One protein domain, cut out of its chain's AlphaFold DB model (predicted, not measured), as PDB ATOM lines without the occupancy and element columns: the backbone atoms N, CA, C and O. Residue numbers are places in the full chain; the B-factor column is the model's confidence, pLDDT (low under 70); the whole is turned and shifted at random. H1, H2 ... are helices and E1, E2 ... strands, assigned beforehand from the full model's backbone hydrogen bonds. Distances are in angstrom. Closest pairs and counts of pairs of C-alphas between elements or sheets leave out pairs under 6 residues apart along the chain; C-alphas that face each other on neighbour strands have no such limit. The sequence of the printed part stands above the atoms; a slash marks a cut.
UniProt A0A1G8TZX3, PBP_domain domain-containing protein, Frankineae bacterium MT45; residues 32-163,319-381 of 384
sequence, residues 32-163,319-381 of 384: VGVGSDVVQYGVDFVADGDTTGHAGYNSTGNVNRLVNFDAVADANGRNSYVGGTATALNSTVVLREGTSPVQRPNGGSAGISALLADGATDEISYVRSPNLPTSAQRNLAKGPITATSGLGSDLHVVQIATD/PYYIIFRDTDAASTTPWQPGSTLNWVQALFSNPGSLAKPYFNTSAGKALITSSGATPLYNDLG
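AT A GLANCE: This is residues 32 to 163 and 319 to 381 of the 384 residues of the protein "PBP_domain domain-containing protein" of Frankineae bacterium MT45 (UniProt A0A1G8TZX3). One strongly twisted, curled sheet of six strands forms the core, with H1 and H7 packed on one face and H3 on the other, making three layers. H4 packs beside H3, and a long loop, residues 69 to 107, reaches far out from this body. The 195 printed residues hold seven named helices and six named strands, in the order E1 H1 H2 E2 H3 E3 H4 E4 E5 H5 H6 H7 E6; the sheet runs E2 E1 E3 E5 E4 E6 and is mixed. The class is mixed, helices and strands, with under half of the residues in named elements. The whole is compact, radius of gyration of the C-alphas 16.3 A, and spans 54 by 45 by 32 A.

HOW THE PARTS SIT: E1, residues 32 to 35, is parallel to E2, residues 66 to 68, with N 33 and O 67 2.8 A apart, and to E3, residues 126 to 129, with N 126 and O 32 3.0 A apart. E3 is antiparallel to E5, residues 319 to 325 (N 127 and O 323, 2.8 A). E5 is antiparallel to E4, residues 155 to 163 (N 158 and O 322, 2.9 A), which bends by 62 degrees at residue 160. E4 is antiparallel to the edge strand E6, residues 374 to 381 (N 378 and O 159, 3.0 A). H1, residues 40 to 48, is on the sheet and touches H7, residues 362 to 370, at a steep tilt of 45 degrees, opposite ways; the closest C-alphas, of Gly 42 and Ile 368, are 4.6 A apart. H7 is over E6, at a height over the sheet of 7.8 A. H2, residues 57 to 60, is not on the sheet but touches H1, the closest C-alphas, of Ala 47 and Tyr 57, being 4.9 A apart. E1, H1, H2 and E2 make a strand-helix-strand unit, two parallel neighbour strands with helices between, its crossover right-handed. H3, residues 108 to 118, runs along the strands at a height over the sheet of 7.4 A, at 3 degrees to E3 on the local plane. H3 touches H4, residues 135 to 141, at a shallow tilt of 31 degrees, the same way; the closest C-alphas, of Leu 116 and Ala 141, are 6.2 A apart. E2, H3, E3 and E3, H4, E4 are split units, a strand lying between their two strands, and both crossovers are right-handed. H5, residues 326 to 330, touches H6, residues 343 to 347, the closest C-alphas, of Ala 329 and Val 344, being 5.4 A apart; H4, H5 and H6 only graze the sheet, and H6 is only just on it, with 5 pairs of C-alphas within 10 A. Every O i to N i+4 pair is within hydrogen-bond range in H1, H3, H4, H5, H6 and H7; H2 is too short for such a pair.

IN THESE COORDINATES: E1 begins at C-alpha 32, (169.439, 147.198, 123.414). H3, the longest helix, measures 15.4 A from first to last C-alpha, and E4, E5 and E6 measure 22.5 A, 19.5 A and 20.9 A. E6 ends at C-alpha 381, (160.158, 163.274, 130.248).

THE WHOLE: The two C-alphas farthest apart, of Gly 84 and Leu 354, are 54.7 A apart. Residues 164 to 318 are not printed, and C-alphas 163 and 319 are 6.2 A apart across the cut. The links E2 to H3, H4 to E4, H5 to H6 and H6 to H7 are long. Mean pLDDT of the printed part is 91.8, and residues 84 to 86 are under 70.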
ATOM      1  N   VAL A  32     169.816 148.457 122.751       97.38
ATOM      2  CA  VAL A  32     169.439 147.198 123.414       97.38
ATOM      3  C   VAL A  32     168.276 147.395 124.387       97.38
ATOM      4  O   VAL A  32     168.341 148.243 125.277       97.38
ATOM      5  N   GLY A  33     167.222 146.597 124.221       97.12
ATOM      6  CA  GLY A  33     165.994 146.623 125.016       97.12
ATOM      7  C   GLY A  33     165.740 145.352 125.817       97.12
ATOM      8  O   GLY A  33     165.957 144.254 125.310       97.12
ATOM      9  N   VAL A  34     165.216 145.490 127.039       95.88
ATOM     10  CA  VAL A  34     164.800 144.361 127.903       95.88
ATOM     11  C   VAL A  34     163.496 144.650 128.668       95.88
ATOM     12  O   VAL A  34     163.023 145.788 128.712       95.88
ATOM     13  N   GLY A  35     162.923 143.641 129.341       93.56
ATOM     14  CA  GLY A  35     161.879 143.824 130.363       93.56
ATOM     15  C   GLY A  35     160.505 143.251 130.001       93.56
ATOM     16  O   GLY A  35     160.405 142.154 129.467       93.56
ATOM     17  N   SER A  36     159.444 144.007 130.305       91.38
ATOM     18  CA  SER A  36     157.980 143.764 130.244       91.38
ATOM     19  C   SER A  36     157.365 142.359 130.122       91.38
ATOM     20  O   SER A  36     156.396 142.116 130.833       91.38
ATOM     21  N   ASP A  37     157.769 141.555 129.143       87.06
ATOM     22  CA  ASP A  37     156.930 140.626 128.363       87.06
ATOM     23  C   ASP A  37     155.780 141.320 127.582       87.06
ATOM     24  O   ASP A  37     155.923 141.478 126.388       87.06
ATOM     25  N   VAL A  38     154.706 141.848 128.181       88.25
ATOM     26  CA  VAL A  38     153.522 142.394 127.455       88.25
ATOM     27  C   VAL A  38     153.870 143.326 126.285       88.25
ATOM     28  O   VAL A  38     153.381 143.175 125.170       88.25
ATOM     29  N   VAL A  39     154.727 144.311 126.561       93.31
ATOM     30  CA  VAL A  39     155.134 145.363 125.620       93.31
ATOM     31  C   VAL A  39     156.060 144.815 124.519       93.31
ATOM     32  O   VAL A  39     156.278 145.491 123.521       93.31
ATOM     33  N   GLN A  40     156.600 143.600 124.688       92.69
ATOM     34  CA  GLN A  40     157.581 142.958 123.810       92.69
ATOM     35  C   GLN A  40     157.160 143.014 122.346       92.69
ATOM     36  O   GLN A  40     157.829 143.690 121.577       92.69
ATOM     37  N   TYR A  41     156.029 142.402 121.989       91.69
ATOM     38  CA  TYR A  41     155.622 142.235 120.589       91.69
ATOM     39  C   TYR A  41     155.364 143.552 119.859       91.69
ATOM     40  O   TYR A  41     155.623 143.657 118.665       91.69
ATOM     41  N   GLY A  42     154.907 144.583 120.576       94.06
ATOM     42  CA  GLY A  42     154.781 145.926 120.011       94.06
ATOM     43  C   GLY A  42     156.135 146.545 119.666       94.06
ATOM     44  O   GLY A  42     156.228 147.327 118.728       94.06
ATOM     45  N   VAL A  43     157.194 146.183 120.393       96.56
ATOM     46  CA  VAL A  43     158.570 146.622 120.130       96.56
ATOM     47  C   VAL A  43     159.266 145.704 119.116       96.56
ATOM     48  O   VAL A  43     159.945 146.232 118.243       96.56
ATOM     49  N   ASP A  44     159.045 144.385 119.159       94.19
ATOM     50  CA  ASP A  44     159.550 143.418 118.164       94.19
ATOM     51  C   ASP A  44     159.059 143.790 116.767       94.19
ATOM     52  O   ASP A  44     159.850 143.907 115.835       94.19
ATOM     53  N   PHE A  45     157.756 144.063 116.622       95.44
ATOM     54  CA  PHE A  45     157.197 144.446 115.328       95.44
ATOM     55  C   PHE A  45     157.776 145.782 114.858       95.44
ATOM     56  O   PHE A  45     158.133 145.917 113.693       95.44
ATOM     57  N   VAL A  46     157.950 146.760 115.754       97.19
ATOM     58  CA  VAL A  46     158.593 148.035 115.398       97.19
ATOM     59  C   VAL A  46     160.070 147.853 115.015       97.19
ATOM     60  O   VAL A  46     160.555 148.571 114.140       97.19
ATOM     61  N   ALA A  47     160.778 146.894 115.612       96.19
ATOM     62  CA  ALA A  47     162.162 146.570 115.283       96.19
ATOM     63  C   ALA A  47     162.287 145.833 113.939       96.19
ATOM     64  O   ALA A  47     162.964 146.326 113.040       96.19
ATOM     65  N   ASP A  48     161.604 144.703 113.767       93.25
ATOM     66  CA  ASP A  48     161.894 143.736 112.698       93.25
ATOM     67  C   ASP A  48     160.775 143.596 111.651       93.25
ATOM     68  O   ASP A  48     161.036 143.191 110.517       93.25
ATOM     69  N   GLY A  49     159.558 144.034 111.976       93.38
ATOM     70  CA  GLY A  49     158.381 143.990 111.109       93.38
ATOM     71  C   GLY A  49     157.309 143.028 111.611       93.38
ATOM     72  O   GLY A  49     157.477 142.363 112.631       93.38
ATOM     73  N   ASP A  50     156.187 142.952 110.896       90.31
ATOM     74  CA  ASP A  50     155.067 142.077 111.264       90.31
ATOM     75  C   ASP A  50     154.743 141.011 110.204       90.31
ATOM     76  O   ASP A  50     155.190 141.051 109.055       90.31
ATOM     77  N   THR A  51     153.904 140.044 110.589       82.94
ATOM     78  CA  THR A  51     153.443 138.953 109.713       82.94
ATOM     79  C   THR A  51     152.493 139.400 108.599       82.94
ATOM     80  O   THR A  51     152.142 138.592 107.741       82.94
ATOM     81  N   THR A  52     152.085 140.674 108.574       82.56
ATOM     82  CA  THR A  52     151.259 141.269 107.509       82.56
ATOM     83  C   THR A  52     152.091 141.997 106.448       82.56
ATOM     84  O   THR A  52     151.544 142.440 105.438       82.56
ATOM     85  N   GLY A  53     153.417 142.057 106.626       86.12
ATOM     86  CA  GLY A  53     154.362 142.608 105.656       86.12
ATOM     87  C   GLY A  53     154.745 144.069 105.895       86.12
ATOM     88  O   GLY A  53     155.364 144.674 105.018       86.12
ATOM     89  N   HIS A  54     154.414 144.653 107.051       92.25
ATOM     90  CA  HIS A  54     154.963 145.959 107.414       92.25
ATOM     91  C   HIS A  54     156.448 145.824 107.783       92.25
ATOM     92  O   HIS A  54     156.836 144.991 108.599       92.25
ATOM     93  N   ALA A  55     157.275 146.675 107.178       94.62
ATOM     94  CA  ALA A  55     158.719 146.724 107.378       94.62
ATOM     95  C   ALA A  55     159.084 147.378 108.726       94.62
ATOM     96  O   ALA A  55     158.768 148.552 108.936       94.62
ATOM     97  N   GLY A  56     159.776 146.647 109.608       95.25
ATOM     98  CA  GLY A  56     160.331 147.189 110.856       95.25
ATOM     99  C   GLY A  56     161.585 148.039 110.639       95.25
ATOM    100  O   GLY A  56     162.190 148.017 109.563       95.25
ATOM    101  N   TYR A  57     162.005 148.769 111.671       95.62
ATOM    102  CA  TYR A  57     163.156 149.678 111.646       95.62
ATOM    103  C   TYR A  57     164.449 149.039 111.102       95.62
ATOM    104  O   TYR A  57     165.159 149.640 110.297       95.62
ATOM    105  N   ASN A  58     164.754 147.806 111.499       94.69
ATOM    106  CA  ASN A  58     165.962 147.087 111.095       94.69
ATOM    107  C   ASN A  58     165.938 146.689 109.610       94.69
ATOM    108  O   ASN A  58     166.985 146.571 108.975       94.69
ATOM    109  N   SER A  59     164.746 146.539 109.021       89.88
ATOM    110  CA  SER A  59     164.580 146.139 107.619       89.88
ATOM    111  C   SER A  59     164.812 147.277 106.611       89.88
ATOM    112  O   SER A  59     164.980 147.013 105.422       89.88
ATOM    113  N   THR A  60     164.894 148.541 107.052       83.31
ATOM    114  CA  THR A  60     165.088 149.699 106.154       83.31
ATOM    115  C   THR A  60     166.558 150.005 105.832       83.31
ATOM    116  O   THR A  60     166.874 151.120 105.423       83.31
ATOM    117  N   GLY A  61     167.470 149.045 106.028       82.56
ATOM    118  CA  GLY A  61     168.896 149.194 105.710       82.56
ATOM    119  C   GLY A  61     169.690 150.078 106.680       82.56
ATOM    120  O   GLY A  61     170.742 150.594 106.306       82.56
ATOM    121  N   ASN A  62     169.192 150.273 107.905       90.44
ATOM    122  CA  ASN A  62     169.928 150.968 108.963       90.44
ATOM    123  C   ASN A  62     171.189 150.182 109.355       90.44
ATOM    124  O   ASN A  62     171.180 148.953 109.372       90.44
ATOM    125  N   VAL A  63     172.276 150.894 109.673       92.38
ATOM    126  CA  VAL A  63     173.565 150.266 110.023       92.38
ATOM    127  C   VAL A  63     173.544 149.777 111.466       92.38
ATOM    128  O   VAL A  63     173.944 148.649 111.740       92.38
ATOM    129  N   ASN A  64     173.042 150.612 112.374       95.56
ATOM    130  CA  ASN A  64     172.842 150.239 113.769       95.56
ATOM    131  C   ASN A  64     171.391 149.796 113.975       95.56
ATOM    132  O   ASN A  64     170.472 150.400 113.413       95.56
ATOM    133  N   ARG A  65     171.172 148.769 114.791       96.06
ATOM    134  CA  ARG A  65     169.873 148.105 114.936       96.06
ATOM    135  C   ARG A  65     169.187 148.477 116.240       96.06
ATOM    136  O   ARG A  65     169.833 148.760 117.248       96.06
ATOM    137  N   LEU A  66     167.864 148.411 116.226       96.88
ATOM    138  CA  LEU A  66     167.052 148.302 117.430       96.88
ATOM    139  C   LEU A  66     166.944 146.816 117.786       96.88
ATOM    140  O   LEU A  66     166.281 146.074 117.071       96.88
ATOM    141  N   VAL A  67     167.584 146.374 118.867       95.62
ATOM    142  CA  VAL A  67     167.480 144.991 119.356       95.62
ATOM    143  C   VAL A  67     166.613 144.968 120.609       95.62
ATOM    144  O   VAL A  67     166.921 145.622 121.603       95.62
ATOM    145  N   ASN A  68     165.519 144.214 120.574       94.31
ATOM    146  CA  ASN A  68     164.640 143.983 121.717       94.31
ATOM    147  C   ASN A  68     164.807 142.522 122.144       94.31
ATOM    148  O   ASN A  68     164.513 141.627 121.364       94.31
ATOM    149  N   PHE A  69     165.300 142.264 123.355       92.62
ATOM    150  CA  PHE A  69     165.392 140.893 123.855       92.62
ATOM    151  C   PHE A  69     164.049 140.427 124.399       92.62
ATOM    152  O   PHE A  69     163.438 141.086 125.248       92.62
ATOM    153  N   ASP A  70     163.622 139.241 123.990       89.38
ATOM    154  CA  ASP A  70     162.460 138.570 124.554       89.38
ATOM    155  C   ASP A  70     162.565 138.443 126.081       89.38
ATOM    156  O   ASP A  70     163.650 138.259 126.639       89.38
ATOM    157  N   ALA A  71     161.435 138.545 126.780       88.00
ATOM    158  CA  ALA A  71     161.360 138.374 128.234       88.00
ATOM    159  C   ALA A  71     161.591 136.918 128.661       88.00
ATOM    160  O   ALA A  71     162.008 136.642 129.784       88.00
ATOM    161  N   VAL A  72     161.318 135.990 127.750       82.50
ATOM    162  CA  VAL A  72     161.301 134.541 127.950       82.50
ATOM    163  C   VAL A  72     161.900 133.849 126.720       82.50
ATOM    164  O   VAL A  72     162.091 134.488 125.695       82.50
ATOM    165  N   ALA A  73     162.259 132.568 126.825       74.38
ATOM    166  CA  ALA A  73     163.040 131.873 125.793       74.38
ATOM    167  C   ALA A  73     162.224 130.994 124.818       74.38
ATOM    168  O   ALA A  73     162.805 130.366 123.935       74.38
ATOM    169  N   ASP A  74     160.893 130.927 124.950       73.31
ATOM    170  CA  ASP A  74     160.016 130.449 123.870       73.31
ATOM    171  C   ASP A  74     159.618 131.648 122.997       73.31
ATOM    172  O   ASP A  74     159.080 132.620 123.525       73.31
ATOM    173  N   ALA A  75     159.789 131.545 121.674       70.06
ATOM    174  CA  ALA A  75     159.346 132.548 120.696       70.06
ATOM    175  C   ALA A  75     157.843 132.888 120.816       70.06
ATOM    176  O   ALA A  75     157.387 133.958 120.413       70.06
ATOM    177  N   ASN A  76     157.055 131.995 121.423       72.31
ATOM    178  CA  ASN A  76     155.654 132.254 121.748       72.31
ATOM    179  C   ASN A  76     155.435 133.103 123.008       72.31
ATOM    180  O   ASN A  76     154.292 133.258 123.437       72.31
ATOM    181  N   GLY A  77     156.475 133.631 123.650       72.38
ATOM    182  CA  GLY A  77     156.328 134.443 124.860       72.38
ATOM    183  C   GLY A  77     155.839 133.615 126.041       72.38
ATOM    184  O   GLY A  77     154.926 134.021 126.749       72.38
ATOM    185  N   ARG A  78     156.391 132.412 126.209       72.06
ATOM    186  CA  ARG A  78     156.151 131.559 127.377       72.06
ATOM    187  C   ARG A  78     157.473 131.218 128.043       72.06
ATOM    188  O   ARG A  78     158.519 131.198 127.392       72.06
ATOM    189  N   ASN A  79     157.431 130.886 129.328       72.56
ATOM    190  CA  ASN A  79     158.596 130.283 129.960       72.56
ATOM    191  C   ASN A  79     158.949 128.969 129.253       72.56
ATOM    192  O   ASN A  79     158.085 128.154 128.931       72.56
ATOM    193  N   SER A  80     160.240 128.740 129.043       73.62
ATOM    194  CA  SER A  80     160.736 127.396 128.756       73.62
ATOM    195  C   SER A  80     160.762 126.600 130.064       73.62
ATOM    196  O   SER A  80     160.953 127.180 131.132       73.62
ATOM    197  N   TYR A  81     160.599 125.279 130.008       70.69
ATOM    198  CA  TYR A  81     160.537 124.413 131.193       70.69
ATOM    199  C   TYR A  81     161.521 123.248 131.078       70.69
ATOM    200  O   TYR A  81     161.854 122.810 129.974       70.69
ATOM    201  N   VAL A  82     161.984 122.725 132.216       72.06
ATOM    202  CA  VAL A  82     162.739 121.466 132.254       72.06
ATOM    203  C   VAL A  82     161.837 120.353 131.711       72.06
ATOM    204  O   VAL A  82     160.681 120.229 132.113       72.06
ATOM    205  N   GLY A  83     162.354 119.549 130.778       72.56
ATOM    206  CA  GLY A  83     161.559 118.561 130.046       72.56
ATOM    207  C   GLY A  83     160.771 117.622 130.967       72.56
ATOM    208  O   GLY A  83     161.358 116.869 131.739       72.56
ATOM    209  N   GLY A  84     159.440 117.664 130.865       66.62
ATOM    210  CA  GLY A  84     158.533 116.843 131.670       66.62
ATOM    211  C   GLY A  84     158.237 117.364 133.083       66.62
ATOM    212  O   GLY A  84     157.634 116.630 133.862       66.62
ATOM    213  N   THR A  85     158.627 118.596 133.436       69.69
ATOM    214  CA  THR A  85     158.326 119.200 134.748       69.69
ATOM    215  C   THR A  85     157.707 120.597 134.620       69.69
ATOM    216  O   THR A  85     157.754 121.227 133.568       69.69
ATOM    217  N   ALA A  86     157.141 121.103 135.722       66.38
ATOM    218  CA  ALA A  86     156.670 122.487 135.844       66.38
ATOM    219  C   ALA A  86     157.777 123.474 136.289       66.38
ATOM    220  O   ALA A  86     157.493 124.607 136.672       66.38
ATOM    221  N   THR A  87     159.050 123.061 136.280       73.81
ATOM    222  CA  THR A  87     160.183 123.910 136.671       73.81
ATOM    223  C   THR A  87     160.603 124.788 135.497       73.81
ATOM    224  O   THR A  87     161.145 124.282 134.515       73.81
ATOM    225  N   ALA A  88     160.362 126.096 135.597       72.12
ATOM    226  CA  ALA A  88     160.787 127.055 134.581       72.12
ATOM    227  C   ALA A  88     162.321 127.082 134.435       72.12
ATOM    228  O   ALA A  88     163.066 126.993 135.414       72.12
ATOM    229  N   LEU A  89     162.788 127.216 133.196       74.44
ATOM    230  CA  LEU A  89     164.182 127.440 132.847       74.44
ATOM    231  C   LEU A  89     164.485 128.935 132.931       74.44
ATOM    232  O   LEU A  89     164.015 129.732 132.119       74.44
ATOM    233  N   ASN A  90     165.348 129.297 133.873       76.00
ATOM    234  CA  ASN A  90     165.916 130.635 133.970       76.00
ATOM    235  C   ASN A  90     166.974 130.817 132.870       76.00
ATOM    236  O   ASN A  90     168.165 130.611 133.088       76.00
ATOM    237  N   SER A  91     166.518 131.135 131.656       83.69
ATOM    238  CA  SER A  91     167.398 131.380 130.505       83.69
ATOM    239  C   SER A  91     168.268 132.625 130.702       83.69
ATOM    240  O   SER A  91     167.840 133.593 131.337       83.69
ATOM    241  N   THR A  92     169.465 132.617 130.120       88.50
ATOM    242  CA  THR A  92     170.354 133.782 130.055       88.50
ATOM    243  C   THR A  92     170.354 134.425 128.667       88.50
ATOM    244  O   THR A  92     169.924 133.814 127.689       88.50
ATOM    245  N   VAL A  93     170.830 135.669 128.597       90.31
ATOM    246  CA  VAL A  93     171.031 136.465 127.374       90.31
ATOM    247  C   VAL A  93     172.422 137.093 127.387       90.31
ATOM    248  O   VAL A  93     172.942 137.404 128.457       90.31
ATOM    249  N   VAL A  94     173.021 137.297 126.215       91.69
ATOM    250  CA  VAL A  94     174.259 138.079 126.053       91.69
ATOM    251  C   VAL A  94     173.867 139.421 125.453       91.69
ATOM    252  O   VAL A  94     173.524 139.487 124.275       91.69
ATOM    253  N   LEU A  95     173.853 140.470 126.277       92.62
ATOM    254  CA  LEU A  95     173.299 141.775 125.902       92.62
ATOM    255  C   LEU A  95     174.217 142.573 124.965       92.62
ATOM    256  O   LEU A  95     173.726 143.418 124.219       92.62
ATOM    257  N   ARG A  96     175.524 142.283 124.958       93.25
ATOM    258  CA  ARG A  96     176.518 142.863 124.045       93.25
ATOM    259  C   ARG A  96     177.533 141.809 123.599       93.25
ATOM    260  O   ARG A  96     177.892 140.907 124.350       93.25
ATOM    261  N   GLU A  97     178.036 141.931 122.378       88.44
ATOM    262  CA  GLU A  97     179.111 141.083 121.865       88.44
ATOM    263  C   GLU A  97     180.346 141.152 122.781       88.44
ATOM    264  O   GLU A  97     180.827 142.227 123.135       88.44
ATOM    265  N   GLY A  98     180.858 139.983 123.174       86.06
ATOM    266  CA  GLY A  98     182.013 139.864 124.065       86.06
ATOM    267  C   GLY A  98     181.711 139.992 125.564       86.06
ATOM    268  O   GLY A  98     182.642 139.830 126.353       86.06
ATOM    269  N   THR A  99     180.458 140.230 125.981       88.94
ATOM    270  CA  THR A  99     180.077 140.247 127.408       88.94
ATOM    271  C   THR A  99     179.609 138.874 127.902       88.94
ATOM    272  O   THR A  99     179.520 137.900 127.149       88.94
ATOM    273  N   SER A 100     179.408 138.748 129.216       88.81
ATOM    274  CA  SER A 100     179.011 137.481 129.844       88.81
ATOM    275  C   SER A 100     177.488 137.316 129.849       88.81
ATOM    276  O   SER A 100     176.783 138.307 130.021       88.81
ATOM    277  N   PRO A 101     176.949 136.087 129.736       89.50
ATOM    278  CA  PRO A 101     175.508 135.879 129.814       89.50
ATOM    279  C   PRO A 101     174.931 136.327 131.165       89.50
ATOM    280  O   PRO A 101     175.364 135.848 132.216       89.50
ATOM    281  N   VAL A 102     173.913 137.183 131.133       90.06
ATOM    282  CA  VAL A 102     173.141 137.622 132.306       90.06
ATOM    283  C   VAL A 102     171.779 136.932 132.347       90.06
ATOM    284  O   VAL A 102     171.296 136.427 131.335       90.06
ATOM    285  N   GLN A 103     171.129 136.909 133.512       90.19
ATOM    286  CA  GLN A 103     169.767 136.383 133.630       90.19
ATOM    287  C   GLN A 103     168.795 137.221 132.782       90.19
ATOM    288  O   GLN A 103     168.732 138.436 132.959       90.19
ATOM    289  N   ARG A 104     168.012 136.578 131.898       90.25
ATOM    290  CA  ARG A 104     167.033 137.253 131.024       90.25
ATOM    291  C   ARG A 104     166.041 138.085 131.862       90.25
ATOM    292  O   ARG A 104     165.340 137.493 132.691       90.25
ATOM    293  N   PRO A 105     165.956 139.422 131.688       90.88
ATOM    294  CA  PRO A 105     165.036 140.251 132.470       90.88
ATOM    295  C   PRO A 105     163.575 140.077 132.016       90.88
ATOM    296  O   PRO A 105     163.151 140.669 131.022       90.88
ATOM    297  N   ASN A 106     162.792 139.293 132.767       87.81
ATOM    298  CA  ASN A 106     161.351 139.106 132.548       87.81
ATOM    299  C   ASN A 106     160.522 140.070 133.419       87.81
ATOM    300  O   ASN A 106     160.608 140.034 134.647       87.81
ATOM    301  N   GLY A 107     159.688 140.901 132.787       88.12
ATOM    302  CA  GLY A 107     158.764 141.814 133.466       88.12
ATOM    303  C   GLY A 107     159.267 143.258 133.566       88.12
ATOM    304  O   GLY A 107     160.464 143.540 133.509       88.12
ATOM    305  N   GLY A 108     158.334 144.207 133.698       90.88
ATOM    306  CA  GLY A 108     158.639 145.646 133.670       90.88
ATOM    307  C   GLY A 108     159.518 146.093 134.838       90.88
ATOM    308  O   GLY A 108     160.542 146.742 134.634       90.88
ATOM    309  N   SER A 109     159.180 145.684 136.066       89.75
ATOM    310  CA  SER A 109     159.983 146.020 137.249       89.75
ATOM    311  C   SER A 109     161.358 145.350 137.237       89.75
ATOM    312  O   SER A 109     162.327 145.973 137.666       89.75
ATOM    313  N   ALA A 110     161.460 144.115 136.733       90.25
ATOM    314  CA  ALA A 110     162.740 143.422 136.593       90.25
ATOM    315  C   ALA A 110     163.633 144.098 135.543       90.25
ATOM    316  O   ALA A 110     164.818 144.291 135.799       90.25
ATOM    317  N   GLY A 111     163.060 144.529 134.413       94.69
ATOM    318  CA  GLY A 111     163.759 145.323 133.403       94.69
ATOM    319  C   GLY A 111     164.312 146.632 133.969       94.69
ATOM    320  O   GLY A 111     165.494 146.910 133.795       94.69
ATOM    321  N   ILE A 112     163.507 147.403 134.719       96.00
ATOM    322  CA  ILE A 112     163.972 148.659 135.342       96.00
ATOM    323  C   ILE A 112     165.112 148.371 136.331       96.00
ATOM    324  O   ILE A 112     166.112 149.084 136.335       96.00
ATOM    325  N   SER A 113     165.002 147.315 137.141       94.31
ATOM    326  CA  SER A 113     166.077 146.904 138.052       94.31
ATOM    327  C   SER A 113     167.345 146.453 137.317       94.31
ATOM    328  O   SER A 113     168.437 146.737 137.799       94.31
ATOM    329  N   ALA A 114     167.222 145.798 136.157       95.06
ATOM    330  CA  ALA A 114     168.359 145.415 135.323       95.06
ATOM    331  C   ALA A 114     169.068 146.647 134.740       95.06
ATOM    332  O   ALA A 114     170.275 146.772 134.909       95.06
ATOM    333  N   LEU A 115     168.328 147.603 134.161       96.75
ATOM    334  CA  LEU A 115     168.883 148.882 133.693       96.75
ATOM    335  C   LEU A 115     169.583 149.645 134.824       96.75
ATOM    336  O   LEU A 115     170.675 150.161 134.635       96.75
ATOM    337  N   LEU A 116     168.990 149.696 136.019       96.69
ATOM    338  CA  LEU A 116     169.607 150.359 137.173       96.69
ATOM    339  C   LEU A 116     170.893 149.675 137.648       96.69
ATOM    340  O   LEU A 116     171.749 150.367 138.193       96.69
ATOM    341  N   ALA A 117     171.009 148.354 137.477       95.06
ATOM    342  CA  ALA A 117     172.183 147.565 137.846       95.06
ATOM    343  C   ALA A 117     173.291 147.583 136.776       95.06
ATOM    344  O   ALA A 117     174.459 147.440 137.129       95.06
ATOM    345  N   ASP A 118     172.928 147.798 135.508       92.81
ATOM    346  CA  ASP A 118     173.837 147.924 134.360       92.81
ATOM    347  C   ASP A 118     174.842 149.075 134.543       92.81
ATOM    348  O   ASP A 118     176.005 148.943 134.196       92.81
ATOM    349  N   GLY A 119     174.446 150.181 135.182       89.31
ATOM    350  CA  GLY A 119     175.380 151.181 135.714       89.31
ATOM    351  C   GLY A 119     176.475 151.621 134.730       89.31
ATOM    352  O   GLY A 119     176.203 152.362 133.788       89.31
ATOM    353  N   ALA A 120     177.716 151.188 134.977       87.94
ATOM    354  CA  ALA A 120     178.888 151.489 134.151       87.94
ATOM    355  C   ALA A 120     179.142 150.534 132.961       87.94
ATOM    356  O   ALA A 120     180.065 150.806 132.193       87.94
ATOM    357  N   THR A 121     178.414 149.416 132.817       87.44
ATOM    358  CA  THR A 121     178.593 148.478 131.689       87.44
ATOM    359  C   THR A 121     177.849 148.905 130.421       87.44
ATOM    360  O   THR A 121     178.326 148.610 129.328       87.44
ATOM    361  N   ASP A 122     176.753 149.661 130.559       90.06
ATOM    362  CA  ASP A 122     175.956 150.245 129.460       90.06
ATOM    363  C   ASP A 122     175.500 149.219 128.390       90.06
ATOM    364  O   ASP A 122     175.385 149.481 127.183       90.06
ATOM    365  N   GLU A 123     175.227 147.993 128.846       94.62
ATOM    366  CA  GLU A 123     174.737 146.898 128.017       94.62
ATOM    367  C   GLU A 123     173.257 147.083 127.644       94.62
ATOM    368  O   GLU A 123     172.844 146.630 126.578       94.62
ATOM    369  N   ILE A 124     172.470 147.780 128.474       96.69
ATOM    370  CA  ILE A 124     171.035 148.026 128.284       96.69
ATOM    371  C   ILE A 124     170.815 149.495 127.917       96.69
ATOM    372  O   ILE A 124     171.086 150.393 128.710       96.69
ATOM    373  N   SER A 125     170.241 149.765 126.744       97.88
ATOM    374  CA  SER A 125     169.882 151.126 126.318       97.88
ATOM    375  C   SER A 125     168.504 151.550 126.832       97.88
ATOM    376  O   SER A 125     168.338 152.676 127.291       97.88
ATOM    377  N   TYR A 126     167.507 150.659 126.783       98.44
ATOM    378  CA  TYR A 126     166.151 150.958 127.247       98.44
ATOM    379  C   TYR A 126     165.453 149.763 127.905       98.44
ATOM    380  O   TYR A 126     165.817 148.599 127.749       98.44
ATOM    381  N   VAL A 127     164.383 150.075 128.628       98.19
ATOM    382  CA  VAL A 127     163.477 149.114 129.245       98.19
ATOM    383  C   VAL A 127     162.071 149.339 128.727       98.19
ATOM    384  O   VAL A 127     161.556 150.456 128.746       98.19
ATOM    385  N   ARG A 128     161.418 148.249 128.340       96.88
ATOM    386  CA  ARG A 128     159.974 148.205 128.109       96.88
ATOM    387  C   ARG A 128     159.250 147.814 129.406       96.88
ATOM    388  O   ARG A 128     159.629 146.848 130.073       96.88
ATOM    389  N   SER A 129     158.207 148.547 129.787       95.38
ATOM    390  CA  SER A 129     157.476 148.337 131.049       95.38
ATOM    391  C   SER A 129     156.033 148.846 130.958       95.38
ATOM    392  O   SER A 129     155.813 149.881 130.337       95.38
ATOM    393  N   PRO A 130     155.050 148.213 131.624       94.19
ATOM    394  CA  PRO A 130     153.720 148.786 131.798       94.19
ATOM    395  C   PRO A 130     153.559 149.546 133.125       94.19
ATOM    396  O   PRO A 130     152.459 149.931 133.515       94.19
ATOM    397  N   ASN A 131     154.654 149.733 133.866       92.62
ATOM    398  CA  ASN A 131     154.690 150.501 135.105       92.62
ATOM    399  C   ASN A 131     155.708 151.638 134.975       92.62
ATOM    400  O   ASN A 131     156.812 151.425 134.464       92.62
ATOM    401  N   LEU A 132     155.353 152.813 135.495       95.12
ATOM    402  CA  LEU A 132     156.296 153.913 135.692       95.12
ATOM    403  C   LEU A 132     157.362 153.522 136.737       95.12
ATOM    404  O   LEU A 132     157.045 152.786 137.679       95.12
ATOM    405  N   PRO A 133     158.606 154.025 136.627       96.12
ATOM    406  CA  PRO A 133     159.603 153.886 137.681       96.12
ATOM    407  C   PRO A 133     159.120 154.459 139.015       96.12
ATOM    408  O   PRO A 133     158.632 155.586 139.086       96.12
ATOM    409  N   THR A 134     159.312 153.701 140.091       94.44
ATOM    410  CA  THR A 134     159.026 154.163 141.455       94.44
ATOM    411  C   THR A 134     159.991 155.271 141.891       94.44
ATOM    412  O   THR A 134     161.123 155.353 141.413       94.44
ATOM    413  N   SER A 135     159.604 156.078 142.886       95.00
ATOM    414  CA  SER A 135     160.488 157.097 143.476       95.00
ATOM    415  C   SER A 135     161.818 156.520 143.980       95.00
ATOM    416  O   SER A 135     162.850 157.173 143.862       95.00
ATOM    417  N   ALA A 136     161.821 155.284 144.494       95.44
ATOM    418  CA  ALA A 136     163.041 154.590 144.905       95.44
ATOM    419  C   ALA A 136     163.957 154.271 143.708       95.44
ATOM    420  O   ALA A 136     165.159 154.513 143.776       95.44
ATOM    421  N   GLN A 137     163.386 153.802 142.593       96.06
ATOM    422  CA  GLN A 137     164.117 153.544 141.348       96.06
ATOM    423  C   GLN A 137     164.667 154.836 140.722       96.06
ATOM    424  O   GLN A 137     165.830 154.856 140.334       96.06
ATOM    425  N   ARG A 138     163.895 155.936 140.700       96.69
ATOM    426  CA  ARG A 138     164.392 157.254 140.246       96.69
ATOM    427  C   ARG A 138     165.519 157.794 141.129       96.69
ATOM    428  O   ARG A 138     166.502 158.327 140.626       96.69
ATOM    429  N   ASN A 139     165.406 157.635 142.448       95.75
ATOM    430  CA  ASN A 139     166.464 158.041 143.373       95.75
ATOM    431  C   ASN A 139     167.742 157.207 143.186       95.75
ATOM    432  O   ASN A 139     168.834 157.757 143.300       95.75
ATOM    433  N   LEU A 140     167.619 155.913 142.863       96.19
ATOM    434  CA  LEU A 140     168.765 155.067 142.525       96.19
ATOM    435  C   LEU A 140     169.392 155.463 141.180       96.19
ATOM    436  O   LEU A 140     170.613 155.547 141.100       96.19
ATOM    437  N   ALA A 141     168.584 155.775 140.158       97.00
ATOM    438  CA  ALA A 141     169.063 156.259 138.858       97.00
ATOM    439  C   ALA A 141     169.947 157.509 139.009       97.00
ATOM    440  O   ALA A 141     171.072 157.537 138.512       97.00
ATOM    441  N   LYS A 142     169.481 158.489 139.794       96.56
ATOM    442  CA  LYS A 142     170.202 159.739 140.105       96.56
ATOM    443  C   LYS A 142     171.463 159.542 140.947       96.56
ATOM    444  O   LYS A 142     172.222 160.492 141.130       96.56
ATOM    445  N   GLY A 143     171.664 158.348 141.500       95.44
ATOM    446  CA  GLY A 143     172.880 157.990 142.213       95.44
ATOM    447  C   GLY A 143     174.118 158.039 141.307       95.44
ATOM    448  O   GLY A 143     173.997 157.985 140.078       95.44
ATOM    449  N   PRO A 144     175.322 158.139 141.896       94.31
ATOM    450  CA  PRO A 144     176.563 158.068 141.133       94.31
ATOM    451  C   PRO A 144     176.642 156.741 140.374       94.31
ATOM    452  O   PRO A 144     176.241 155.703 140.898       94.31
ATOM    453  N   ILE A 145     177.190 156.776 139.160       95.62
ATOM    454  CA  ILE A 145     177.409 155.569 138.359       95.62
ATOM    455  C   ILE A 145     178.449 154.690 139.060       95.62
ATOM    456  O   ILE A 145     179.540 155.147 139.409       95.62
ATOM    457  N   THR A 146     178.112 153.419 139.251       92.44
ATOM    458  CA  THR A 146     179.004 152.381 139.780       92.44
ATOM    459  C   THR A 146     178.962 151.144 138.884       92.44
ATOM    460  O   THR A 146     178.125 151.035 137.993       92.44
ATOM    461  N   ALA A 147     179.838 150.172 139.139       86.69
ATOM    462  CA  ALA A 147     179.886 148.918 138.383       86.69
ATOM    463  C   ALA A 147     178.646 148.009 138.550       86.69
ATOM    464  O   ALA A 147     178.577 146.977 137.894       86.69
ATOM    465  N   THR A 148     177.718 148.332 139.460       86.81
ATOM    466  CA  THR A 148     176.550 147.486 139.787       86.81
ATOM    467  C   THR A 148     175.278 148.273 140.124       86.81
ATOM    468  O   THR A 148     174.291 147.686 140.573       86.81
ATOM    469  N   SER A 149     175.303 149.606 140.006       90.44
ATOM    470  CA  SER A 149     174.167 150.476 140.330       90.44
ATOM    471  C   SER A 149     174.361 151.922 139.857       90.44
ATOM    472  O   SER A 149     175.489 152.418 139.850       90.44
ATOM    473  N   GLY A 150     173.258 152.618 139.579       90.25
ATOM    474  CA  GLY A 150     173.215 154.075 139.397       90.25
ATOM    475  C   GLY A 150     173.582 154.542 137.989       90.25
ATOM    476  O   GLY A 150     174.454 153.978 137.340       90.25
ATOM    477  N   LEU A 151     172.895 155.583 137.512       94.94
ATOM    478  CA  LEU A 151     172.905 156.036 136.112       94.94
ATOM    479  C   LEU A 151     173.353 157.498 135.958       94.94
ATOM    480  O   LEU A 151     173.379 158.023 134.846       94.94
ATOM    481  N   GLY A 152     173.670 158.185 137.063       94.62
ATOM    482  CA  GLY A 152     174.086 159.593 137.074       94.62
ATOM    483  C   GLY A 152     173.016 160.582 136.593       94.62
ATOM    484  O   GLY A 152     173.315 161.761 136.414       94.62
ATOM    485  N   SER A 153     171.784 160.122 136.364       95.25
ATOM    486  CA  SER A 153     170.697 160.869 135.724       95.25
ATOM    487  C   SER A 153     169.330 160.320 136.142       95.25
ATOM    488  O   SER A 153     169.244 159.268 136.772       95.25
ATOM    489  N   ASP A 154     168.246 161.045 135.853       96.38
ATOM    490  CA  ASP A 154     166.897 160.504 136.064       96.38
ATOM    491  C   ASP A 154     166.527 159.487 134.971       96.38
ATOM    492  O   ASP A 154     167.189 159.385 133.936       96.38
ATOM    493  N   LEU A 155     165.436 158.759 135.191       97.81
ATOM    494  CA  LEU A 155     164.810 157.950 134.153       97.81
ATOM    495  C   LEU A 155     163.832 158.810 133.351       97.81
ATOM    496  O   LEU A 155     162.969 159.481 133.916       97.81
ATOM    497  N   HIS A 156     163.964 158.760 132.033       98.12
ATOM    498  CA  HIS A 156     163.086 159.418 131.076       98.12
ATOM    499  C   HIS A 156     162.075 158.397 130.540       98.12
ATOM    500  O   HIS A 156     162.438 157.245 130.288       98.12
ATOM    501  N   VAL A 157     160.806 158.790 130.386       98.44
ATOM    502  CA  VAL A 157     159.712 157.871 130.031       98.44
ATOM    503  C   VAL A 157     158.902 158.365 128.834       98.44
ATOM    504  O   VAL A 157     158.360 159.467 128.842       98.44
ATOM    505  N   VAL A 158     158.717 157.488 127.844       98.31
ATOM    506  CA  VAL A 158     157.809 157.692 126.706       98.31
ATOM    507  C   VAL A 158     156.740 156.607 126.702       98.31
ATOM    508  O   VAL A 158     157.050 155.417 126.686       98.31
ATOM    509  N   GLN A 159     155.467 156.993 126.667       97.94
ATOM    510  CA  GLN A 159     154.360 156.077 126.409       97.94
ATOM    511  C   GLN A 159     154.147 155.920 124.899       97.94
ATOM    512  O   GLN A 159     153.799 156.890 124.225       97.94
ATOM    513  N   ILE A 160     154.309 154.699 124.383       97.81
ATOM    514  CA  ILE A 160     154.204 154.365 122.947       97.81
ATOM    515  C   ILE A 160     152.881 153.679 122.566       97.81
ATOM    516  O   ILE A 160     152.512 153.615 121.394       97.81
ATOM    517  N   ALA A 161     152.153 153.143 123.546       98.00
ATOM    518  CA  ALA A 161     150.863 152.499 123.324       98.00
ATOM    519  C   ALA A 161     150.028 152.441 124.610       98.00
ATOM    520  O   ALA A 161     150.476 152.791 125.710       98.00
ATOM    521  N   THR A 162     148.806 151.948 124.461       96.75
ATOM    522  CA  THR A 162     148.009 151.399 125.550       96.75
ATOM    523  C   THR A 162     147.347 150.102 125.106       96.75
ATOM    524  O   THR A 162     147.015 149.907 123.939       96.75
ATOM    525  N   ASP A 163     147.125 149.233 126.070       96.25
ATOM    526  CA  ASP A 163     146.376 147.990 125.966       96.25
ATOM    527  C   ASP A 163     145.370 147.951 127.125       96.25
ATOM    528  O   ASP A 163     145.313 148.878 127.943       96.25
ATOM    529  N   PRO A 319     149.251 150.727 130.129       95.94
ATOM    530  CA  PRO A 319     150.079 151.606 129.306       95.94
ATOM    531  C   PRO A 319     151.359 150.885 128.877       95.94
ATOM    532  O   PRO A 319     151.858 150.043 129.614       95.94
ATOM    533  N   TYR A 320     151.910 151.200 127.704       97.06
ATOM    534  CA  TYR A 320     153.194 150.652 127.249       97.06
ATOM    535  C   TYR A 320     154.242 151.764 127.280       97.06
ATOM    536  O   TYR A 320     154.184 152.691 126.466       97.06
ATOM    537  N   TYR A 321     155.188 151.675 128.216       98.25
ATOM    538  CA  TYR A 321     156.282 152.627 128.370       98.25
ATOM    539  C   TYR A 321     157.601 152.080 127.830       98.25
ATOM    540  O   TYR A 321     157.937 150.911 128.036       98.25
ATOM    541  N   ILE A 322     158.368 152.976 127.217       98.56
ATOM    542  CA  ILE A 322     159.801 152.856 126.978       98.56
ATOM    543  C   ILE A 322     160.511 153.795 127.960       98.56
ATOM    544  O   ILE A 322     160.100 154.944 128.128       98.56
ATOM    545  N   ILE A 323     161.536 153.283 128.637       98.56
ATOM    546  CA  ILE A 323     162.222 153.927 129.761       98.56
ATOM    547  C   ILE A 323     163.731 153.871 129.510       98.56
ATOM    548  O   ILE A 323     164.254 152.796 129.229       98.56
ATOM    549  N   PHE A 324     164.432 154.996 129.623       98.25
ATOM    550  CA  PHE A 324     165.878 155.108 129.366       98.25
ATOM    551  C   PHE A 324     166.530 156.171 130.264       98.25
ATOM    552  O   PHE A 324     165.840 156.825 131.051       98.25
ATOM    553  N   ARG A 325     167.858 156.331 130.189       97.12
ATOM    554  CA  ARG A 325     168.588 157.368 130.940       97.12
ATOM    555  C   ARG A 325     168.274 158.731 130.325       97.12
ATOM    556  O   ARG A 325     168.346 158.885 129.108       97.12
ATOM    557  N   ASP A 326     167.987 159.748 131.129       96.31
ATOM    558  CA  ASP A 326     167.721 161.098 130.600       96.31
ATOM    559  C   ASP A 326     168.946 161.696 129.866       96.31
ATOM    560  O   ASP A 326     168.810 162.462 128.910       96.31
ATOM    561  N   THR A 327     170.160 161.254 130.217       95.56
ATOM    562  CA  THR A 327     171.394 161.570 129.471       95.56
ATOM    563  C   THR A 327     171.390 161.067 128.030       95.56
ATOM    564  O   THR A 327     171.999 161.709 127.176       95.56
ATOM    565  N   ASP A 328     170.693 159.968 127.733       96.25
ATOM    566  CA  ASP A 328     170.616 159.421 126.374       96.25
ATOM    567  C   ASP A 328     169.741 160.312 125.480       96.25
ATOM    568  O   ASP A 328     170.069 160.540 124.315       96.25
ATOM    569  N   ALA A 329     168.683 160.909 126.046       94.75
ATOM    570  CA  ALA A 329     167.847 161.901 125.368       94.75
ATOM    571  C   ALA A 329     168.627 163.184 125.044       94.75
ATOM    572  O   ALA A 329     168.509 163.731 123.943       94.75
ATOM    573  N   ALA A 330     169.453 163.634 125.994       92.69
ATOM    574  CA  ALA A 330     170.293 164.824 125.883       92.69
ATOM    575  C   ALA A 330     171.586 164.618 125.064       92.69
ATOM    576  O   ALA A 330     172.295 165.590 124.790       92.69
ATOM    577  N   SER A 331     171.910 163.380 124.673       94.94
ATOM    578  CA  SER A 331     173.139 163.055 123.945       94.94
ATOM    579  C   SER A 331     173.216 163.777 122.596       94.94
ATOM    580  O   SER A 331     172.251 163.814 121.833       94.94
ATOM    581  N   THR A 332     174.380 164.330 122.262       94.94
ATOM    582  CA  THR A 332     174.638 164.950 120.951       94.94
ATOM    583  C   THR A 332     175.329 164.006 119.967       94.94
ATOM    584  O   THR A 332     175.561 164.391 118.823       94.94
ATOM    585  N   THR A 333     175.647 162.777 120.385       96.06
ATOM    586  CA  THR A 333     176.286 161.761 119.540       96.06
ATOM    587  C   THR A 333     175.282 161.233 118.512       96.06
ATOM    588  O   THR A 333     174.296 160.603 118.909       96.06
ATOM    589  N   PRO A 334     175.504 161.435 117.197       96.75
ATOM    590  CA  PRO A 334     174.622 160.878 116.182       96.75
ATOM    591  C   PRO A 334     174.694 159.354 116.184       96.75
ATOM    592  O   PRO A 334     175.777 158.779 116.291       96.75
ATOM    593  N   TRP A 335     173.543 158.702 116.048       97.00
ATOM    594  CA  TRP A 335     173.465 157.247 116.074       97.00
ATOM    595  C   TRP A 335     173.721 156.636 114.694       97.00
ATOM    596  O   TRP A 335     174.718 155.946 114.503       97.00
ATOM    597  N   GLN A 336     172.853 156.902 113.716       96.75
ATOM    598  CA  GLN A 336     173.022 156.373 112.357       96.75
ATOM    599  C   GLN A 336     174.058 157.189 111.558       96.75
ATOM    600  O   GLN A 336     174.045 158.423 111.637       96.75
ATOM    601  N   PRO A 337     174.905 156.553 110.725       95.25
ATOM    602  CA  PRO A 337     175.809 157.262 109.821       95.25
ATOM    603  C   PRO A 337     175.071 158.263 108.920       95.25
ATOM    604  O   PRO A 337     174.071 157.931 108.289       95.25
ATOM    605  N   GLY A 338     175.563 159.504 108.859       93.81
ATOM    606  CA  GLY A 338     174.938 160.588 108.086       93.81
ATOM    607  C   GLY A 338     173.708 161.239 108.737       93.81
ATOM    608  O   GLY A 338     173.195 162.217 108.198       93.81
ATOM    609  N   SER A 339     173.254 160.749 109.895       94.25
ATOM    610  CA  SER A 339     172.241 161.413 110.721       94.25
ATOM    611  C   SER A 339     172.862 162.500 111.609       94.25
ATOM    612  O   SER A 339     174.067 162.513 111.855       94.25
ATOM    613  N   THR A 340     172.021 163.389 112.137       95.06
ATOM    614  CA  THR A 340     172.344 164.292 113.257       95.06
ATOM    615  C   THR A 340     171.635 163.903 114.556       95.06
ATOM    616  O   THR A 340     171.850 164.548 115.577       95.06
ATOM    617  N   LEU A 341     170.775 162.880 114.520       96.62
ATOM    618  CA  LEU A 341     169.962 162.446 115.655       96.62
ATOM    619  C   LEU A 341     170.680 161.368 116.469       96.62
ATOM    620  O   LEU A 341     171.230 160.420 115.897       96.62
ATOM    621  N   ASN A 342     170.596 161.471 117.797       97.19
ATOM    622  CA  ASN A 342     170.916 160.360 118.693       97.19
ATOM    623  C   ASN A 342     169.853 159.240 118.579       97.19
ATOM    624  O   ASN A 342     168.850 159.375 117.867       97.19
ATOM    625  N   TRP A 343     170.055 158.111 119.264       97.81
ATOM    626  CA  TRP A 343     169.142 156.972 119.151       97.81
ATOM    627  C   TRP A 343     167.765 157.225 119.780       97.81
ATOM    628  O   TRP A 343     166.756 156.810 119.208       97.81
ATOM    629  N   VAL A 344     167.694 157.963 120.893       98.00
ATOM    630  CA  VAL A 344     166.427 158.377 121.515       98.00
ATOM    631  C   VAL A 344     165.633 159.254 120.546       98.00
ATOM    632  O   VAL A 344     164.458 158.993 120.316       98.00
ATOM    633  N   GLN A 345     166.275 160.222 119.897       97.69
ATOM    634  CA  GLN A 345     165.671 161.126 118.913       97.69
ATOM    635  C   GLN A 345     165.219 160.420 117.635       97.69
ATOM    636  O   GLN A 345     164.198 160.791 117.054       97.69
ATOM    637  N   ALA A 346     165.956 159.400 117.196       97.25
ATOM    638  CA  ALA A 346     165.571 158.584 116.053       97.25
ATOM    639  C   ALA A 346     164.370 157.672 116.367       97.25
ATOM    640  O   ALA A 346     163.477 157.528 115.531       97.25
ATOM    641  N   LEU A 347     164.334 157.061 117.556       98.00
ATOM    642  CA  LEU A 347     163.391 155.989 117.889       98.00
ATOM    643  C   LEU A 347     162.207 156.441 118.754       98.00
ATOM    644  O   LEU A 347     161.063 156.152 118.399       98.00
ATOM    645  N   PHE A 348     162.458 157.159 119.854       97.62
ATOM    646  CA  PHE A 348     161.526 157.287 120.982       97.62
ATOM    647  C   PHE A 348     161.071 158.715 121.326       97.62
ATOM    648  O   PHE A 348     159.879 158.904 121.522       97.62
ATOM    649  N   SER A 349     161.959 159.714 121.400       96.31
ATOM    650  CA  SER A 349     161.642 161.078 121.866       96.31
ATOM    651  C   SER A 349     162.471 162.143 121.140       96.31
ATOM    652  O   SER A 349     163.697 162.143 121.213       96.31
ATOM    653  N   ASN A 350     161.806 163.073 120.442       93.56
ATOM    654  CA  ASN A 350     162.453 164.195 119.739       93.56
ATOM    655  C   ASN A 350     161.705 165.538 119.939       93.56
ATOM    656  O   ASN A 350     161.229 166.133 118.970       93.56
ATOM    657  N   PRO A 351     161.547 166.026 121.186       81.62
ATOM    658  CA  PRO A 351     160.695 167.178 121.509       81.62
ATOM    659  C   PRO A 351     161.194 168.510 120.929       81.62
ATOM    660  O   PRO A 351     160.417 169.453 120.800       81.62
ATOM    661  N   GLY A 352     162.476 168.600 120.557       77.94
ATOM    662  CA  GLY A 352     163.068 169.784 119.927       77.94
ATOM    663  C   GLY A 352     162.828 169.902 118.416       77.94
ATOM    664  O   GLY A 352     163.339 170.839 117.803       77.94
ATOM    665  N   SER A 353     162.096 168.969 117.796       84.94
ATOM    666  CA  SER A 353     161.935 168.889 116.340       84.94
ATOM    667  C   SER A 353     160.494 168.616 115.908       84.94
ATOM    668  O   SER A 353     159.701 168.008 116.621       84.94
ATOM    669  N   LEU A 354     160.163 169.015 114.676       83.94
ATOM    670  CA  LEU A 354     158.940 168.574 113.992       83.94
ATOM    671  C   LEU A 354     159.070 167.143 113.433       83.94
ATOM    672  O   LEU A 354     158.066 166.527 113.068       83.94
ATOM    673  N   ALA A 355     160.296 166.612 113.344       90.12
ATOM    674  CA  ALA A 355     160.552 165.244 112.918       90.12
ATOM    675  C   ALA A 355     160.131 164.263 114.020       90.12
ATOM    676  O   ALA A 355     160.705 164.242 115.107       90.12
ATOM    677  N   LYS A 356     159.122 163.437 113.729       95.19
ATOM    678  CA  LYS A 356     158.623 162.443 114.684       95.19
ATOM    679  C   LYS A 356     159.644 161.311 114.877       95.19
ATOM    680  O   LYS A 356     160.125 160.793 113.868       95.19
ATOM    681  N   PRO A 357     159.906 160.873 116.122       96.94
ATOM    682  CA  PRO A 357     160.656 159.644 116.375       96.94
ATOM    683  C   PRO A 357     159.908 158.432 115.787       96.94
ATOM    684  O   PRO A 357     158.679 158.474 115.660       96.94
ATOM    685  N   TYR A 358     160.623 157.365 115.410       97.44
ATOM    686  CA  TYR A 358     160.083 156.264 114.596       97.44
ATOM    687  C   TYR A 358     158.798 155.644 115.167       97.44
ATOM    688  O   TYR A 358     157.822 155.490 114.428       97.44
ATOM    689  N   PHE A 359     158.733 155.414 116.483       97.50
ATOM    690  CA  PHE A 359     157.545 154.881 117.172       97.50
ATOM    691  C   PHE A 359     156.297 155.784 117.046       97.50
ATOM    692  O   PHE A 359     155.168 155.310 117.138       97.50
ATOM    693  N   ASN A 360     156.472 157.085 116.781       97.19
ATOM    694  CA  ASN A 360     155.384 158.049 116.569       97.19
ATOM    695  C   ASN A 360     155.061 158.298 115.076       97.19
ATOM    696  O   ASN A 360     154.132 159.048 114.751       97.19
ATOM    697  N   THR A 361     155.812 157.696 114.149       97.00
ATOM    698  CA  THR A 361     155.494 157.732 112.712       97.00
ATOM    699  C   THR A 361     154.295 156.838 112.388       97.00
ATOM    700  O   THR A 361     153.925 155.963 113.168       97.00
ATOM    701  N   SER A 362     153.689 157.018 111.212       96.81
ATOM    702  CA  SER A 362     152.604 156.138 110.758       96.81
ATOM    703  C   SER A 362     153.049 154.675 110.617       96.81
ATOM    704  O   SER A 362     152.248 153.786 110.878       96.81
ATOM    705  N   ALA A 363     154.316 154.426 110.255       96.19
ATOM    706  CA  ALA A 363     154.877 153.079 110.139       96.19
ATOM    707  C   ALA A 363     155.022 152.406 111.514       96.19
ATOM    708  O   ALA A 363     154.461 151.335 111.729       96.19
ATOM    709  N   GLY A 364     155.666 153.078 112.477       96.94
ATOM    710  CA  GLY A 364     155.786 152.569 113.848       96.94
ATOM    711  C   GLY A 364     154.423 152.303 114.499       96.94
ATOM    712  O   GLY A 364     154.221 151.268 115.128       96.94
ATOM    713  N   LYS A 365     153.434 153.179 114.273       97.75
ATOM    714  CA  LYS A 365     152.068 152.977 114.785       97.75
ATOM    715  C   LYS A 365     151.316 151.832 114.108       97.75
ATOM    716  O   LYS A 365     150.527 151.175 114.782       97.75
ATOM    717  N   ALA A 366     151.547 151.564 112.821       96.75
ATOM    718  CA  ALA A 366     150.980 150.385 112.164       96.75
ATOM    719  C   ALA A 366     151.496 149.098 112.830       96.75
ATOM    720  O   ALA A 366     150.695 148.271 113.249       96.75
ATOM    721  N   LEU A 367     152.809 149.006 113.059       96.56
ATOM    722  CA  LEU A 367     153.462 147.859 113.702       96.56
ATOM    723  C   LEU A 367     152.965 147.622 115.144       96.56
ATOM    724  O   LEU A 367     152.635 146.495 115.507       96.56
ATOM    725  N   ILE A 368     152.792 148.686 115.937       97.12
ATOM    726  CA  ILE A 368     152.166 148.611 117.275       97.12
ATOM    727  C   ILE A 368     150.700 148.144 117.192       97.12
ATOM    728  O   ILE A 368     150.242 147.385 118.043       97.12
ATOM    729  N   THR A 369     149.957 148.566 116.160       96.44
ATOM    730  CA  THR A 369     148.569 148.113 115.939       96.44
ATOM    731  C   THR A 369     148.525 146.618 115.619       96.44
ATOM    732  O   THR A 369     147.691 145.893 116.163       96.44
ATOM    733  N   SER A 370     149.444 146.134 114.779       94.50
ATOM    734  CA  SER A 370     149.548 144.718 114.412       94.50
ATOM    735  C   SER A 370     149.843 143.813 115.608       94.50
ATOM    736  O   SER A 370     149.370 142.675 115.635       94.50
ATOM    737  N   SER A 371     150.538 144.318 116.638       92.94
ATOM    738  CA  SER A 371     150.754 143.581 117.891       92.94
ATOM    739  C   SER A 371     149.506 143.509 118.788       92.94
ATOM    740  O   SER A 371     149.582 143.002 119.905       92.94
ATOM    741  N   GLY A 372     148.368 144.056 118.345       94.06
ATOM    742  CA  GLY A 372     147.109 144.097 119.088       94.06
ATOM    743  C   GLY A 372     147.005 145.219 120.127       94.06
ATOM    744  O   GLY A 372     146.021 145.252 120.864       94.06
ATOM    745  N   ALA A 373     147.988 146.121 120.214       96.44
ATOM    746  CA  ALA A 373     147.953 147.280 121.105       96.44
ATOM    747  C   ALA A 373     147.371 148.516 120.396       96.44
ATOM    748  O   ALA A 373     147.403 148.629 119.174       96.44
ATOM    749  N   THR A 374     146.851 149.483 121.155       97.81
ATOM    750  CA  THR A 374     146.392 150.770 120.608       97.81
ATOM    751  C   THR A 374     147.549 151.774 120.620       97.81
ATOM    752  O   THR A 374     148.005 152.138 121.709       97.81
ATOM    753  N   PRO A 375     148.039 152.263 119.465       97.62
ATOM    754  CA  PRO A 375     149.169 153.183 119.439       97.62
ATOM    755  C   PRO A 375     148.834 154.524 120.090       97.62
ATOM    756  O   PRO A 375     147.804 155.140 119.813       97.62
ATOM    757  N   LEU A 376     149.759 155.013 120.906       96.62
ATOM    758  CA  LEU A 376     149.668 156.285 121.613       96.62
ATOM    759  C   LEU A 376     151.036 156.970 121.536       96.62
ATOM    760  O   LEU A 376     152.023 156.362 121.140       96.62
ATOM    761  N   TYR A 377     151.114 158.260 121.837       96.88
ATOM    762  CA  TYR A 377     152.411 158.902 122.004       96.88
ATOM    763  C   TYR A 377     152.300 160.011 123.036       96.88
ATOM    764  O   TYR A 377     151.765 161.075 122.726       96.88
ATOM    765  N   ASN A 378     152.824 159.750 124.229       96.25
ATOM    766  CA  ASN A 378     153.020 160.756 125.262       96.25
ATOM    767  C   ASN A 378     154.480 160.688 125.705       96.25
ATOM    768  O   ASN A 378     154.896 159.714 126.329       96.25
ATOM    769  N   ASP A 379     155.253 161.716 125.379       96.38
ATOM    770  CA  ASP A 379     156.546 161.941 126.014       96.38
ATOM    771  C   ASP A 379     156.284 162.530 127.407       96.38
ATOM    772  O   ASP A 379     155.638 163.574 127.522       96.38
ATOM    773  N   LEU A 380     156.692 161.815 128.457       96.75
ATOM    774  CA  LEU A 380     156.477 162.213 129.850       96.75
ATOM    775  C   LEU A 380     157.733 162.846 130.474       96.75
ATOM    776  O   LEU A 380     157.681 163.298 131.624       96.75
ATOM    777  N   GLY A 381     158.856 162.859 129.745       95.75
ATOM    778  CA  GLY A 381     160.158 163.274 130.248       95.75
ATOM    779  C   GLY A 381     160.507 162.606 131.579       95.75
ATOM    780  O   GLY A 381     160.391 161.389 131.739       95.75
TER     781      GLY A 381